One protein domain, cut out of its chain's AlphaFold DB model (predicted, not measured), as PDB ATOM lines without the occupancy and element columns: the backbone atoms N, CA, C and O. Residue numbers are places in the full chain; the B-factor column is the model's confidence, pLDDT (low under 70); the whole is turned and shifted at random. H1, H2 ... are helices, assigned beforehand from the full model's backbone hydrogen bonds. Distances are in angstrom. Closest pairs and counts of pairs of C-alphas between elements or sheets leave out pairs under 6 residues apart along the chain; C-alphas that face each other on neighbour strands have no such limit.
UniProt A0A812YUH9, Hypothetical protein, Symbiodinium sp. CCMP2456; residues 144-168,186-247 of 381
ATOM      1  N   ARG A 144      18.500  21.096  42.903       98.25
ATOM      2  CA  ARG A 144      19.681  20.311  42.529       98.25
ATOM      3  C   ARG A 144      19.896  20.302  41.019       98.25
ATOM      4  O   ARG A 144      20.996  20.595  40.568       98.25
ATOM      5  N   ILE A 145      18.850  20.064  40.226       98.31
ATOM      6  CA  ILE A 145      18.934  20.124  38.757       98.31
ATOM      7  C   ILE A 145      19.418  21.506  38.298       98.31
ATOM      8  O   ILE A 145      20.312  21.597  37.455       98.31
ATOM      9  N   LYS A 146      18.860  22.588  38.861       98.00
ATOM     10  CA  LYS A 146      19.273  23.965  38.537       98.00
ATOM     11  C   LYS A 146      20.737  24.227  38.913       98.00
ATOM     12  O   LYS A 146      21.464  24.790  38.100       98.00
ATOM     13  N   ARG A 147      21.188  23.781  40.092       98.19
ATOM     14  CA  ARG A 147      22.587  23.915  40.538       98.19
ATOM     15  C   ARG A 147      23.554  23.134  39.659       98.19
ATOM     16  O   ARG A 147      24.553  23.697  39.228       98.19
ATOM     17  N   LEU A 148      23.245  21.882  39.328       98.25
ATOM     18  CA  LEU A 148      24.063  21.090  38.409       98.25
ATOM     19  C   LEU A 148      24.140  21.745  37.026       98.25
ATOM     20  O   LEU A 148      25.224  21.861  36.467       98.25
ATOM     21  N   THR A 149      23.021  22.267  36.515       98.06
ATOM     22  CA  THR A 149      22.994  23.001  35.238       98.06
ATOM     23  C   THR A 149      23.867  24.261  35.289       98.06
ATOM     24  O   THR A 149      24.579  24.558  34.330       98.06
ATOM     25  N   PHE A 150      23.847  24.995  36.406       97.12
ATOM     26  CA  PHE A 150      24.746  26.128  36.639       97.12
ATOM     27  C   PHE A 150      26.215  25.682  36.618       97.12
ATOM     28  O   PHE A 150      27.023  26.261  35.896       97.12
ATOM     29  N   TRP A 151      26.565  24.601  37.316       97.81
ATOM     30  CA  TRP A 151      27.932  24.078  37.302       97.81
ATOM     31  C   TRP A 151      28.366  23.549  35.934       97.81
ATOM     32  O   TRP A 151      29.521  23.726  35.562       97.81
ATOM     33  N   GLN A 152      27.456  22.996  35.130       98.12
ATOM     34  CA  GLN A 152      27.741  22.668  33.733       98.12
ATOM     35  C   GLN A 152      28.038  23.917  32.898       98.12
ATOM     36  O   GLN A 152      28.890  23.867  32.016       98.12
ATOM     37  N   GLN A 153      27.370  25.050  33.150       97.50
ATOM     38  CA  GLN A 153      27.720  26.314  32.488       97.50
ATOM     39  C   GLN A 153      29.135  26.761  32.862       97.50
ATOM     40  O   GLN A 153      29.881  27.181  31.981       97.50
ATOM     41  N   VAL A 154      29.524  26.600  34.130       97.69
ATOM     42  CA  VAL A 154      30.897  26.864  34.581       97.69
ATOM     43  C   VAL A 154      31.892  25.922  33.896       97.69
ATOM     44  O   VAL A 154      32.907  26.369  33.369       97.69
ATOM     45  N   ALA A 155      31.573  24.629  33.823       97.94
ATOM     46  CA  ALA A 155      32.416  23.602  33.213       97.94
ATOM     47  C   ALA A 155      32.561  23.725  31.687       97.94
ATOM     48  O   ALA A 155      33.563  23.272  31.143       97.94
ATOM     49  N   ARG A 156      31.613  24.359  30.983       98.12
ATOM     50  CA  ARG A 156      31.729  24.615  29.534       98.12
ATOM     51  C   ARG A 156      32.860  25.579  29.181       98.12
ATOM     52  O   ARG A 156      33.425  25.461  28.100       98.12
ATOM     53  N   ALA A 157      33.168  26.530  30.059       96.69
ATOM     54  CA  ALA A 157      34.189  27.547  29.819       96.69
ATOM     55  C   ALA A 157      34.899  27.929  31.134       96.69
ATOM     56  O   ALA A 157      34.738  29.058  31.607       96.69
ATOM     57  N   PRO A 158      35.669  27.006  31.745       96.88
ATOM     58  CA  PRO A 158      36.284  27.232  33.053       96.88
ATOM     59  C   PRO A 158      37.257  28.420  33.039       96.88
ATOM     60  O   PRO A 158      37.311  29.172  34.011       96.88
ATOM     61  N   ASP A 159      37.927  28.664  31.910       95.81
ATOM     62  CA  ASP A 159      38.861  29.783  31.724       95.81
ATOM     63  C   ASP A 159      38.176  31.160  31.790       95.81
ATOM     64  O   ASP A 159      38.797  32.160  32.143       95.81
ATOM     65  N   LEU A 160      36.868  31.227  31.511       96.75
ATOM     66  CA  LEU A 160      36.070  32.449  31.685       96.75
ATOM     67  C   LEU A 160      35.526  32.596  33.112       96.75
ATOM     68  O   LEU A 160      35.010  33.651  33.474       96.75
ATOM     69  N   GLN A 161      35.628  31.542  33.924       96.62
ATOM     70  CA  GLN A 161      35.089  31.461  35.282       96.62
ATOM     71  C   GLN A 161      36.195  31.357  36.339       96.62
ATOM     72  O   GLN A 161      35.944  30.924  37.465       96.62
ATOM     73  N   VAL A 162      37.417  31.783  36.004       94.75
ATOM     74  CA  VAL A 162      38.596  31.684  36.880       94.75
ATOM     75  C   VAL A 162      38.359  32.353  38.231       94.75
ATOM     76  O   VAL A 162      38.736  31.795  39.253       94.75
ATOM     77  N   SER A 163      37.685  33.506  38.276       94.81
ATOM     78  CA  SER A 163      37.392  34.198  39.538       94.81
ATOM     79  C   SER A 163      36.460  33.392  40.443       94.81
ATOM     80  O   SER A 163      36.706  33.286  41.646       94.81
ATOM     81  N   LEU A 164      35.417  32.784  39.875       93.94
ATOM     82  CA  LEU A 164      34.500  31.913  40.603       93.94
ATOM     83  C   LEU A 164      35.227  30.658  41.092       93.94
ATOM     84  O   LEU A 164      35.145  30.327  42.272       93.94
ATOM     85  N   LEU A 165      35.973  29.989  40.212       94.38
ATOM     86  CA  LEU A 165      36.714  28.774  40.548       94.38
ATOM     87  C   LEU A 165      37.797  29.042  41.599       94.38
ATOM     88  O   LEU A 165      37.910  28.279  42.552       94.38
ATOM     89  N   ALA A 166      38.524  30.156  41.501       91.88
ATOM     90  CA  ALA A 166      39.493  30.575  42.508       91.88
ATOM     91  C   ALA A 166      38.814  30.907  43.844       91.88
ATOM     92  O   ALA A 166      39.306  30.508  44.890       91.88
ATOM     93  N   THR A 167      37.655  31.572  43.828       90.62
ATOM     94  CA  THR A 167      36.878  31.854  45.052       90.62
ATOM     95  C   THR A 167      36.429  30.570  45.746       90.62
ATOM     96  O   THR A 167      36.424  30.492  46.970       90.62
ATOM     97  N   MET A 168      36.047  29.565  44.962       90.38
ATOM     98  CA  MET A 168      35.464  28.326  45.465       90.38
ATOM     99  C   MET A 168      36.506  27.281  45.865       90.38
ATOM    100  O   MET A 168      36.340  26.619  46.883       90.38
ATOM    101  N   PRO A 186      37.033  17.810  49.765       92.88
ATOM    102  CA  PRO A 186      36.626  18.877  50.675       92.88
ATOM    103  C   PRO A 186      37.250  18.704  52.064       92.88
ATOM    104  O   PRO A 186      37.236  17.606  52.621       92.88
ATOM    105  N   SER A 187      37.790  19.784  52.627       88.56
ATOM    106  CA  SER A 187      38.273  19.776  54.010       88.56
ATOM    107  C   SER A 187      37.109  19.803  55.007       88.56
ATOM    108  O   SER A 187      35.977  20.144  54.661       88.56
ATOM    109  N   GLY A 188      37.378  19.521  56.288       85.00
ATOM    110  CA  GLY A 188      36.373  19.663  57.356       85.00
ATOM    111  C   GLY A 188      35.859  21.100  57.544       85.00
ATOM    112  O   GLY A 188      34.844  21.320  58.197       85.00
ATOM    113  N   THR A 189      36.541  22.081  56.949       85.69
ATOM    114  CA  THR A 189      36.171  23.502  56.950       85.69
ATOM    115  C   THR A 189      35.763  24.002  55.564       85.69
ATOM    116  O   THR A 189      35.736  25.211  55.333       85.69
ATOM    117  N   ALA A 190      35.491  23.090  54.627       88.19
ATOM    118  CA  ALA A 190      35.098  23.436  53.272       88.19
ATOM    119  C   ALA A 190      33.846  24.317  53.260       88.19
ATOM    120  O   ALA A 190      32.920  24.160  54.060       88.19
ATOM    121  N   HIS A 191      33.799  25.241  52.304       88.44
ATOM    122  CA  HIS A 191      32.638  26.092  52.117       88.44
ATOM    123  C   HIS A 191      31.392  25.247  51.808       88.44
ATOM    124  O   HIS A 191      31.440  24.306  51.015       88.44
ATOM    125  N   ALA A 192      30.243  25.625  52.375       90.88
ATOM    126  CA  ALA A 192      29.002  24.855  52.267       90.88
ATOM    127  C   ALA A 192      28.548  24.598  50.814       90.88
ATOM    128  O   ALA A 192      27.888  23.602  50.543       90.88
ATOM    129  N   TRP A 193      28.915  25.468  49.867       92.81
ATOM    130  CA  TRP A 193      28.635  25.250  48.439       92.81
ATOM    131  C   TRP A 193      29.456  24.110  47.826       92.81
ATOM    132  O   TRP A 193      28.975  23.465  46.905       92.81
ATOM    133  N   ILE A 194      30.681  23.864  48.304       94.12
ATOM    134  CA  ILE A 194      31.504  22.742  47.829       94.12
ATOM    135  C   ILE A 194      30.879  21.436  48.308       94.12
ATOM    136  O   ILE A 194      30.704  20.517  47.516       94.12
ATOM    137  N   LEU A 195      30.482  21.385  49.582       94.75
ATOM    138  CA  LEU A 195      29.771  20.235  50.144       94.75
ATOM    139  C   LEU A 195      28.464  19.981  49.380       94.75
ATOM    140  O   LEU A 195      28.221  18.862  48.941       94.75
ATOM    141  N   GLN A 196      27.689  21.038  49.116       96.00
ATOM    142  CA  GLN A 196      26.468  20.958  48.314       96.00
ATOM    143  C   GLN A 196      26.735  20.465  46.881       96.00
ATOM    144  O   GLN A 196      25.967  19.655  46.372       96.00
ATOM    145  N   LEU A 197      27.813  20.916  46.228       97.06
ATOM    146  CA  LEU A 197      28.209  20.423  44.905       97.06
ATOM    147  C   LEU A 197      28.524  18.924  44.944       97.06
ATOM    148  O   LEU A 197      28.043  18.182  44.094       97.06
ATOM    149  N   CYS A 198      29.292  18.468  45.936       97.12
ATOM    150  CA  CYS A 198      29.595  17.047  46.099       97.12
ATOM    151  C   CYS A 198      28.320  16.216  46.312       97.12
ATOM    152  O   CYS A 198      28.141  15.209  45.635       97.12
ATOM    153  N   GLU A 199      27.407  16.662  47.179       97.06
ATOM    154  CA  GLU A 199      26.108  16.008  47.399       97.06
ATOM    155  C   GLU A 199      25.238  15.975  46.132       97.06
ATOM    156  O   GLU A 199      24.554  14.988  45.857       97.06
ATOM    157  N   ASP A 200      25.247  17.051  45.345       98.19
ATOM    158  CA  ASP A 200      24.476  17.135  44.108       98.19
ATOM    159  C   ASP A 200      25.004  16.199  43.021       98.19
ATOM    160  O   ASP A 200      24.210  15.630  42.271       98.19
ATOM    161  N   ILE A 201      26.323  16.027  42.939       98.19
ATOM    162  CA  ILE A 201      26.963  15.104  41.997       98.19
ATOM    163  C   ILE A 201      26.747  13.661  42.436       98.19
ATOM    164  O   ILE A 201      26.426  12.815  41.605       98.19
ATOM    165  N   GLU A 202      26.836  13.386  43.736       97.81
ATOM    166  CA  GLU A 202      26.562  12.060  44.290       97.81
ATOM    167  C   GLU A 202      25.129  11.603  43.992       97.81
ATOM    168  O   GLU A 202      24.877  10.441  43.677       97.81
ATOM    169  N   ALA A 203      24.176  12.534  43.970       97.31
ATOM    170  CA  ALA A 203      22.800  12.235  43.603       97.31
ATOM    171  C   ALA A 203      22.613  11.767  42.150       97.31
ATOM    172  O   ALA A 203      21.550  11.239  41.833       97.31
ATOM    173  N   LEU A 204      23.595  11.942  41.260       97.31
ATOM    174  CA  LEU A 204      23.530  11.392  39.903       97.31
ATOM    175  C   LEU A 204      23.635   9.859  39.888       97.31
ATOM    176  O   LEU A 204      23.208   9.248  38.913       97.31
ATOM    177  N   ARG A 205      24.078   9.219  40.981       96.62
ATOM    178  CA  ARG A 205      24.100   7.750  41.113       96.62
ATOM    179  C   ARG A 205      22.739   7.074  40.959       96.62
ATOM    180  O   ARG A 205      22.687   5.867  40.783       96.62
ATOM    181  N   VAL A 206      21.640   7.828  40.997       93.00
ATOM    182  CA  VAL A 206      20.285   7.292  40.784       93.00
ATOM    183  C   VAL A 206      20.060   6.709  39.384       93.00
ATOM    184  O   VAL A 206      19.005   6.132  39.137       93.00
ATOM    185  N   SER A 207      20.988   6.904  38.443       92.94
ATOM    186  CA  SER A 207      20.892   6.362  37.092       92.94
ATOM    187  C   SER A 207      22.234   5.820  36.617       92.94
ATOM    188  O   SER A 207      23.217   6.558  36.550       92.94
ATOM    189  N   ASP A 208      22.236   4.560  36.180       91.81
ATOM    190  CA  ASP A 208      23.424   3.864  35.662       91.81
ATOM    191  C   ASP A 208      24.078   4.600  34.485       91.81
ATOM    192  O   ASP A 208      25.295   4.570  34.316       91.81
ATOM    193  N   VAL A 209      23.283   5.339  33.702       92.06
ATOM    194  CA  VAL A 209      23.758   6.124  32.551       92.06
ATOM    195  C   VAL A 209      24.782   7.184  32.972       92.06
ATOM    196  O   VAL A 209      25.695   7.496  32.211       92.06
ATOM    197  N   VAL A 210      24.645   7.748  34.174       94.81
ATOM    198  CA  VAL A 210      25.453   8.887  34.650       94.81
ATOM    199  C   VAL A 210      26.169   8.610  35.976       94.81
ATOM    200  O   VAL A 210      26.867   9.485  36.486       94.81
ATOM    201  N   ALA A 211      26.052   7.392  36.515       95.62
ATOM    202  CA  ALA A 211      26.688   6.972  37.766       95.62
ATOM    203  C   ALA A 211      28.227   7.015  37.712       95.62
ATOM    204  O   ALA A 211      28.873   7.242  38.733       95.62
ATOM    205  N   HIS A 212      28.813   6.911  36.516       96.50
ATOM    206  CA  HIS A 212      30.259   7.037  36.311       96.50
ATOM    207  C   HIS A 212      30.811   8.422  36.699       96.50
ATOM    208  O   HIS A 212      31.988   8.540  37.036       96.50
ATOM    209  N   ILE A 213      29.993   9.484  36.677       97.75
ATOM    210  CA  ILE A 213      30.434  10.851  37.005       97.75
ATOM    211  C   ILE A 213      30.896  10.971  38.468       97.75
ATOM    212  O   ILE A 213      32.054  11.341  38.684       97.75
ATOM    213  N   PRO A 214      30.061  10.668  39.487       97.62
ATOM    214  CA  PRO A 214      30.500  10.705  40.882       97.62
ATOM    215  C   PRO A 214      31.645   9.726  41.173       97.62
ATOM    216  O   PRO A 214      32.536  10.053  41.956       97.62
ATOM    217  N   GLU A 215      31.674   8.562  40.517       96.31
ATOM    218  CA  GLU A 215      32.747   7.568  40.674       96.31
ATOM    219  C   GLU A 215      34.098   8.101  40.216       96.31
ATOM    220  O   GLU A 215      35.081   8.029  40.950       96.31
ATOM    221  N   ARG A 216      34.140   8.701  39.026       96.88
ATOM    222  CA  ARG A 216      35.365   9.278  38.466       96.88
ATOM    223  C   ARG A 216      35.776  10.574  39.144       96.88
ATOM    224  O   ARG A 216      36.964  10.889  39.169       96.88
ATOM    225  N   MET A 217      34.818  11.327  39.685       96.56
ATOM    226  CA  MET A 217      35.120  12.481  40.524       96.56
ATOM    227  C   MET A 217      35.834  12.048  41.815       96.56
ATOM    228  O   MET A 217      36.671  12.802  42.303       96.56
ATOM    229  N   ASP A 218      35.513  10.874  42.380       95.50
ATOM    230  CA  ASP A 218      36.074  10.353  43.646       95.50
ATOM    231  C   ASP A 218      36.063  11.409  44.776       95.50
ATOM    232  O   ASP A 218      37.007  11.595  45.547       95.50
ATOM    233  N   GLY A 219      34.992  12.203  44.841       93.75
ATOM    234  CA  GLY A 219      34.870  13.288  45.817       93.75
ATOM    235  C   GLY A 219      35.879  14.435  45.651       93.75
ATOM    236  O   GLY A 219      36.020  15.229  46.575       93.75
ATOM    237  N   LYS A 220      36.573  14.548  44.511       95.75
ATOM    238  CA  LYS A 220      37.491  15.646  44.164       95.75
ATOM    239  C   LYS A 220      36.774  16.635  43.232       95.75
ATOM    240  O   LYS A 220      36.848  16.495  42.009       95.75
ATOM    241  N   PRO A 221      36.060  17.643  43.766       95.62
ATOM    242  CA  PRO A 221      35.130  18.461  42.984       95.62
ATOM    243  C   PRO A 221      35.797  19.258  41.857       95.62
ATOM    244  O   PRO A 221      35.151  19.546  40.854       95.62
ATOM    245  N   LEU A 222      37.089  19.585  41.981       94.75
ATOM    246  CA  LEU A 222      37.815  20.319  40.943       94.75
ATOM    247  C   LEU A 222      37.950  19.515  39.635       94.75
ATOM    248  O   LEU A 222      37.987  20.112  38.561       94.75
ATOM    249  N   LEU A 223      37.939  18.174  39.704       96.12
ATOM    250  CA  LEU A 223      38.027  17.310  38.520       96.12
ATOM    251  C   LEU A 223      36.846  17.492  37.559       96.12
ATOM    252  O   LEU A 223      37.009  17.275  36.363       96.12
ATOM    253  N   LEU A 224      35.682  17.949  38.038       97.00
ATOM    254  CA  LEU A 224      34.523  18.244  37.181       97.00
ATOM    255  C   LEU A 224      34.796  19.347  36.153       97.00
ATOM    256  O   LEU A 224      34.078  19.458  35.161       97.00
ATOM    257  N   PHE A 225      35.812  20.174  36.389       97.19
ATOM    258  CA  PHE A 225      36.189  21.284  35.517       97.19
ATOM    259  C   PHE A 225      37.443  20.976  34.688       97.19
ATOM    260  O   PHE A 225      37.916  21.840  33.952       97.19
ATOM    261  N   MET A 226      37.965  19.748  34.772       96.38
ATOM    262  CA  MET A 226      39.178  19.303  34.087       96.38
ATOM    263  C   MET A 226      38.874  18.165  33.110       96.38
ATOM    264  O   MET A 226      38.021  17.312  33.360       96.38
ATOM    265  N   ALA A 227      39.570  18.141  31.973       95.56
ATOM    266  CA  ALA A 227      39.463  17.026  31.040       95.56
ATOM    267  C   ALA A 227      40.057  15.741  31.660       95.56
ATOM    268  O   ALA A 227      41.030  15.826  32.415       95.56
ATOM    269  N   PRO A 228      39.507  14.554  31.344       96.50
ATOM    270  CA  PRO A 228      38.356  14.318  30.457       96.50
ATOM    271  C   PRO A 228      36.978  14.444  31.141       96.50
ATOM    272  O   PRO A 228      35.979  14.640  30.459       96.50
ATOM    273  N   LEU A 229      36.900  14.385  32.477       97.56
ATOM    274  CA  LEU A 229      35.622  14.316  33.209       97.56
ATOM    275  C   LEU A 229      34.697  15.515  32.934       97.56
ATOM    276  O   LEU A 229      33.480  15.358  32.869       97.56
ATOM    277  N   ARG A 230      35.271  16.702  32.717       97.75
ATOM    278  CA  ARG A 230      34.553  17.909  32.285       97.75
ATOM    279  C   ARG A 230      33.684  17.672  31.053       97.75
ATOM    280  O   ARG A 230      32.552  18.146  31.007       97.75
ATOM    281  N   GLU A 231      34.221  16.988  30.046       97.69
ATOM    282  CA  GLU A 231      33.542  16.796  28.762       97.69
ATOM    283  C   GLU A 231      32.314  15.907  28.932       97.69
ATOM    284  O   GLU A 231      31.244  16.246  28.440       97.69
ATOM    285  N   GLU A 232      32.437  14.847  29.725       97.38
ATOM    286  CA  GLU A 232      31.321  13.969  30.081       97.38
ATOM    287  C   GLU A 232      30.281  14.700  30.930       97.38
ATOM    288  O   GLU A 232      29.091  14.682  30.611       97.38
ATOM    289  N   PHE A 233      30.721  15.418  31.969       98.19
ATOM    290  CA  PHE A 233      29.824  16.139  32.868       98.19
ATOM    291  C   PHE A 233      28.970  17.179  32.131       98.19
ATOM    292  O   PHE A 233      27.777  17.306  32.412       98.19
ATOM    293  N   VAL A 234      29.536  17.898  31.158       98.12
ATOM    294  CA  VAL A 234      28.810  18.894  30.350       98.12
ATOM    295  C   VAL A 234      27.684  18.274  29.509       98.12
ATOM    296  O   VAL A 234      26.704  18.970  29.222       98.12
ATOM    297  N   GLN A 235      27.800  16.996  29.135       97.31
ATOM    298  CA  GLN A 235      26.806  16.274  28.326       97.31
ATOM    299  C   GLN A 235      25.694  15.620  29.156       97.31
ATOM    300  O   GLN A 235      24.686  15.185  28.599       97.31
ATOM    301  N   VAL A 236      25.842  15.552  30.481       97.31
ATOM    302  CA  VAL A 236      24.837  14.947  31.362       97.31
ATOM    303  C   VAL A 236      23.509  15.704  31.273       97.31
ATOM    304  O   VAL A 236      23.423  16.892  31.582       97.31
ATOM    305  N   ASP A 237      22.421  15.010  30.945       97.50
ATOM    306  CA  ASP A 237      21.073  15.556  31.116       97.50
ATOM    307  C   ASP A 237      20.657  15.457  32.591       97.50
ATOM    308  O   ASP A 237      20.071  14.466  33.029       97.50
ATOM    309  N   CYS A 238      20.905  16.515  33.369       97.44
ATOM    310  CA  CYS A 238      20.539  16.552  34.788       97.44
ATOM    311  C   CYS A 238      19.025  16.405  35.029       97.44
ATOM    312  O   CYS A 238      18.614  16.091  36.146       97.44
ATOM    313  N   SER A 239      18.169  16.575  34.007       96.75
ATOM    314  CA  SER A 239      16.734  16.303  34.142       96.75
ATOM    315  C   SER A 239      16.428  14.833  34.448       96.75
ATOM    316  O   SER A 239      15.310  14.541  34.885       96.75
ATOM    317  N   ILE A 240      17.415  13.935  34.309       96.75
ATOM    318  CA  ILE A 240      17.341  12.536  34.736       96.75
ATOM    319  C   ILE A 240      16.870  12.394  36.185       96.75
ATOM    320  O   ILE A 240      16.022  11.553  36.451       96.75
ATOM    321  N   LEU A 241      17.285  13.283  37.094       97.12
ATOM    322  CA  LEU A 241      16.849  13.256  38.495       97.12
ATOM    323  C   LEU A 241      15.322  13.389  38.624       97.12
ATOM    324  O   LEU A 241      14.677  12.670  39.385       97.12
ATOM    325  N   ARG A 242      14.718  14.276  37.821       96.94
ATOM    326  CA  ARG A 242      13.258  14.437  37.753       96.94
ATOM    327  C   ARG A 242      12.603  13.236  37.077       96.94
ATOM    328  O   ARG A 242      11.540  12.810  37.517       96.94
ATOM    329  N   LYS A 243      13.205  12.712  36.003       95.69
ATOM    330  CA  LYS A 243      12.683  11.546  35.271       95.69
ATOM    331  C   LYS A 243      12.631  10.316  36.174       95.69
ATOM    332  O   LYS A 243      11.599   9.661  36.201       95.69
ATOM    333  N   VAL A 244      13.685  10.058  36.949       94.31
ATOM    334  CA  VAL A 244      13.736   8.964  37.928       94.31
ATOM    335  C   VAL A 244      12.651   9.146  38.985       94.31
ATOM    336  O   VAL A 244      11.864   8.232  39.200       94.31
ATOM    337  N   PHE A 245      12.511  10.342  39.566       95.06
ATOM    338  CA  PHE A 245      11.451  10.610  40.546       95.06
ATOM    339  C   PHE A 245      10.030  10.400  39.983       95.06
ATOM    340  O   PHE A 245       9.146   9.895  40.670       95.06
ATOM    341  N   LEU A 246       9.792  10.800  38.732       94.88
ATOM    342  CA  LEU A 246       8.490  10.644  38.075       94.88
ATOM    343  C   LEU A 246       8.268   9.251  37.471       94.88
ATOM    344  O   LEU A 246       7.150   8.962  37.038       94.88
ATOM    345  N   SER A 247       9.303   8.415  37.417       91.38
ATOM    346  CA  SER A 247       9.209   7.072  36.861       91.38
ATOM    347  C   SER A 247       8.312   6.182  37.722       91.38
ATOM    348  O   SER A 247       8.091   6.414  38.914       91.38
TER     349      SER A 247
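This is residues 144 to 168 and 186 to 247 of the 381 residues of the protein "Hypothetical protein" of Symbiodinium sp. CCMP2456 (UniProt A0A812YUH9). Four helices, H1, H3, H4 and H6, make a small ring in which each touches the next, and the short H5 packs across one end of it. H7 lies at the far end beside the last turn of H3, and H2 is set off at the end where H5 lies, touching no helix. The printed part has 87 residues, with seven named helices, H1 to H7 in chain order, and no named strand, and its class is all helix. The helix packing is mostly crossed: of the 5 pairs of helices of six or more residues that touch, leaving out those that touch only at the corner or at their ends, 1 is at a shallow tilt. The whole is compact, with a radius of gyration of the C-alphas of 12.6 A and spans of 39 by 28 by 22 A.

H1, residues 144 to 156, touches H3, residues 192 to 206, about perpendicular at 77 degrees; their closest C-alphas, those of Arg 144 and Asp 200, are 6.0 A apart. With residues 152 to 156 alone H1 touches H6, residues 229 to 235, at a steep tilt of 62 degrees, opposite ways, closest at the C-alphas of Gln 152 and Val 234, 5.2 A. H2, residues 162 to 168, is close to H3 but not clearly touching, with the C-alphas of Met 168 and Ile 194 7.2 A apart. H3 is the hub, touching four helices. H3 and H4, residues 212 to 217, form a helical hairpin at a shallow tilt of 26 degrees, opposite ways; the C-alphas of Glu 202 and Pro 214 are closest, 5.4 A apart. H4 touches H6 at a steep tilt of 41 degrees, closest at the C-alphas of Ile 213 and Phe 233, 6.7 A. H5, residues 221 to 225, only just touches H1, with 3 pairs of C-alphas within 8 A, the closest being Ala 155 and Phe 225 at 5.0 A. H7, residues 240 to 246, touches residues 203 to 206 of H3 alone, at a steep tilt of 65 degrees, the same way; the C-alphas of Leu 204 and Leu 241 are closest, 7.1 A apart. In H1, H2, H4 and H7 every O i to N i+4 pair is within hydrogen-bond range; the figures are 8 of 11 in H3, 2 of 3 in H6 and 0 of 1 in H5, where 2 of 2 O i to N i+3 pairs are.

H1 begins at C-alpha 144 (19.681, 20.311, 42.529) and is 18.2 A long. H3, the longest, runs 22.7 A to C-alpha 206 (20.285, 7.292, 40.784). H7 ends at C-alpha 246 (8.490, 10.644, 38.075).

The C-alphas farthest apart, those of Ser 163 and Ser 247, are 39.2 A apart. Residues 169 to 185 are not printed, and C-alphas 168 and 186 are 10.9 A apart across the cut. Of the links that are printed whole, each is tight. The mean pLDDT of the printed part is 95.5, and no printed residue is under 70.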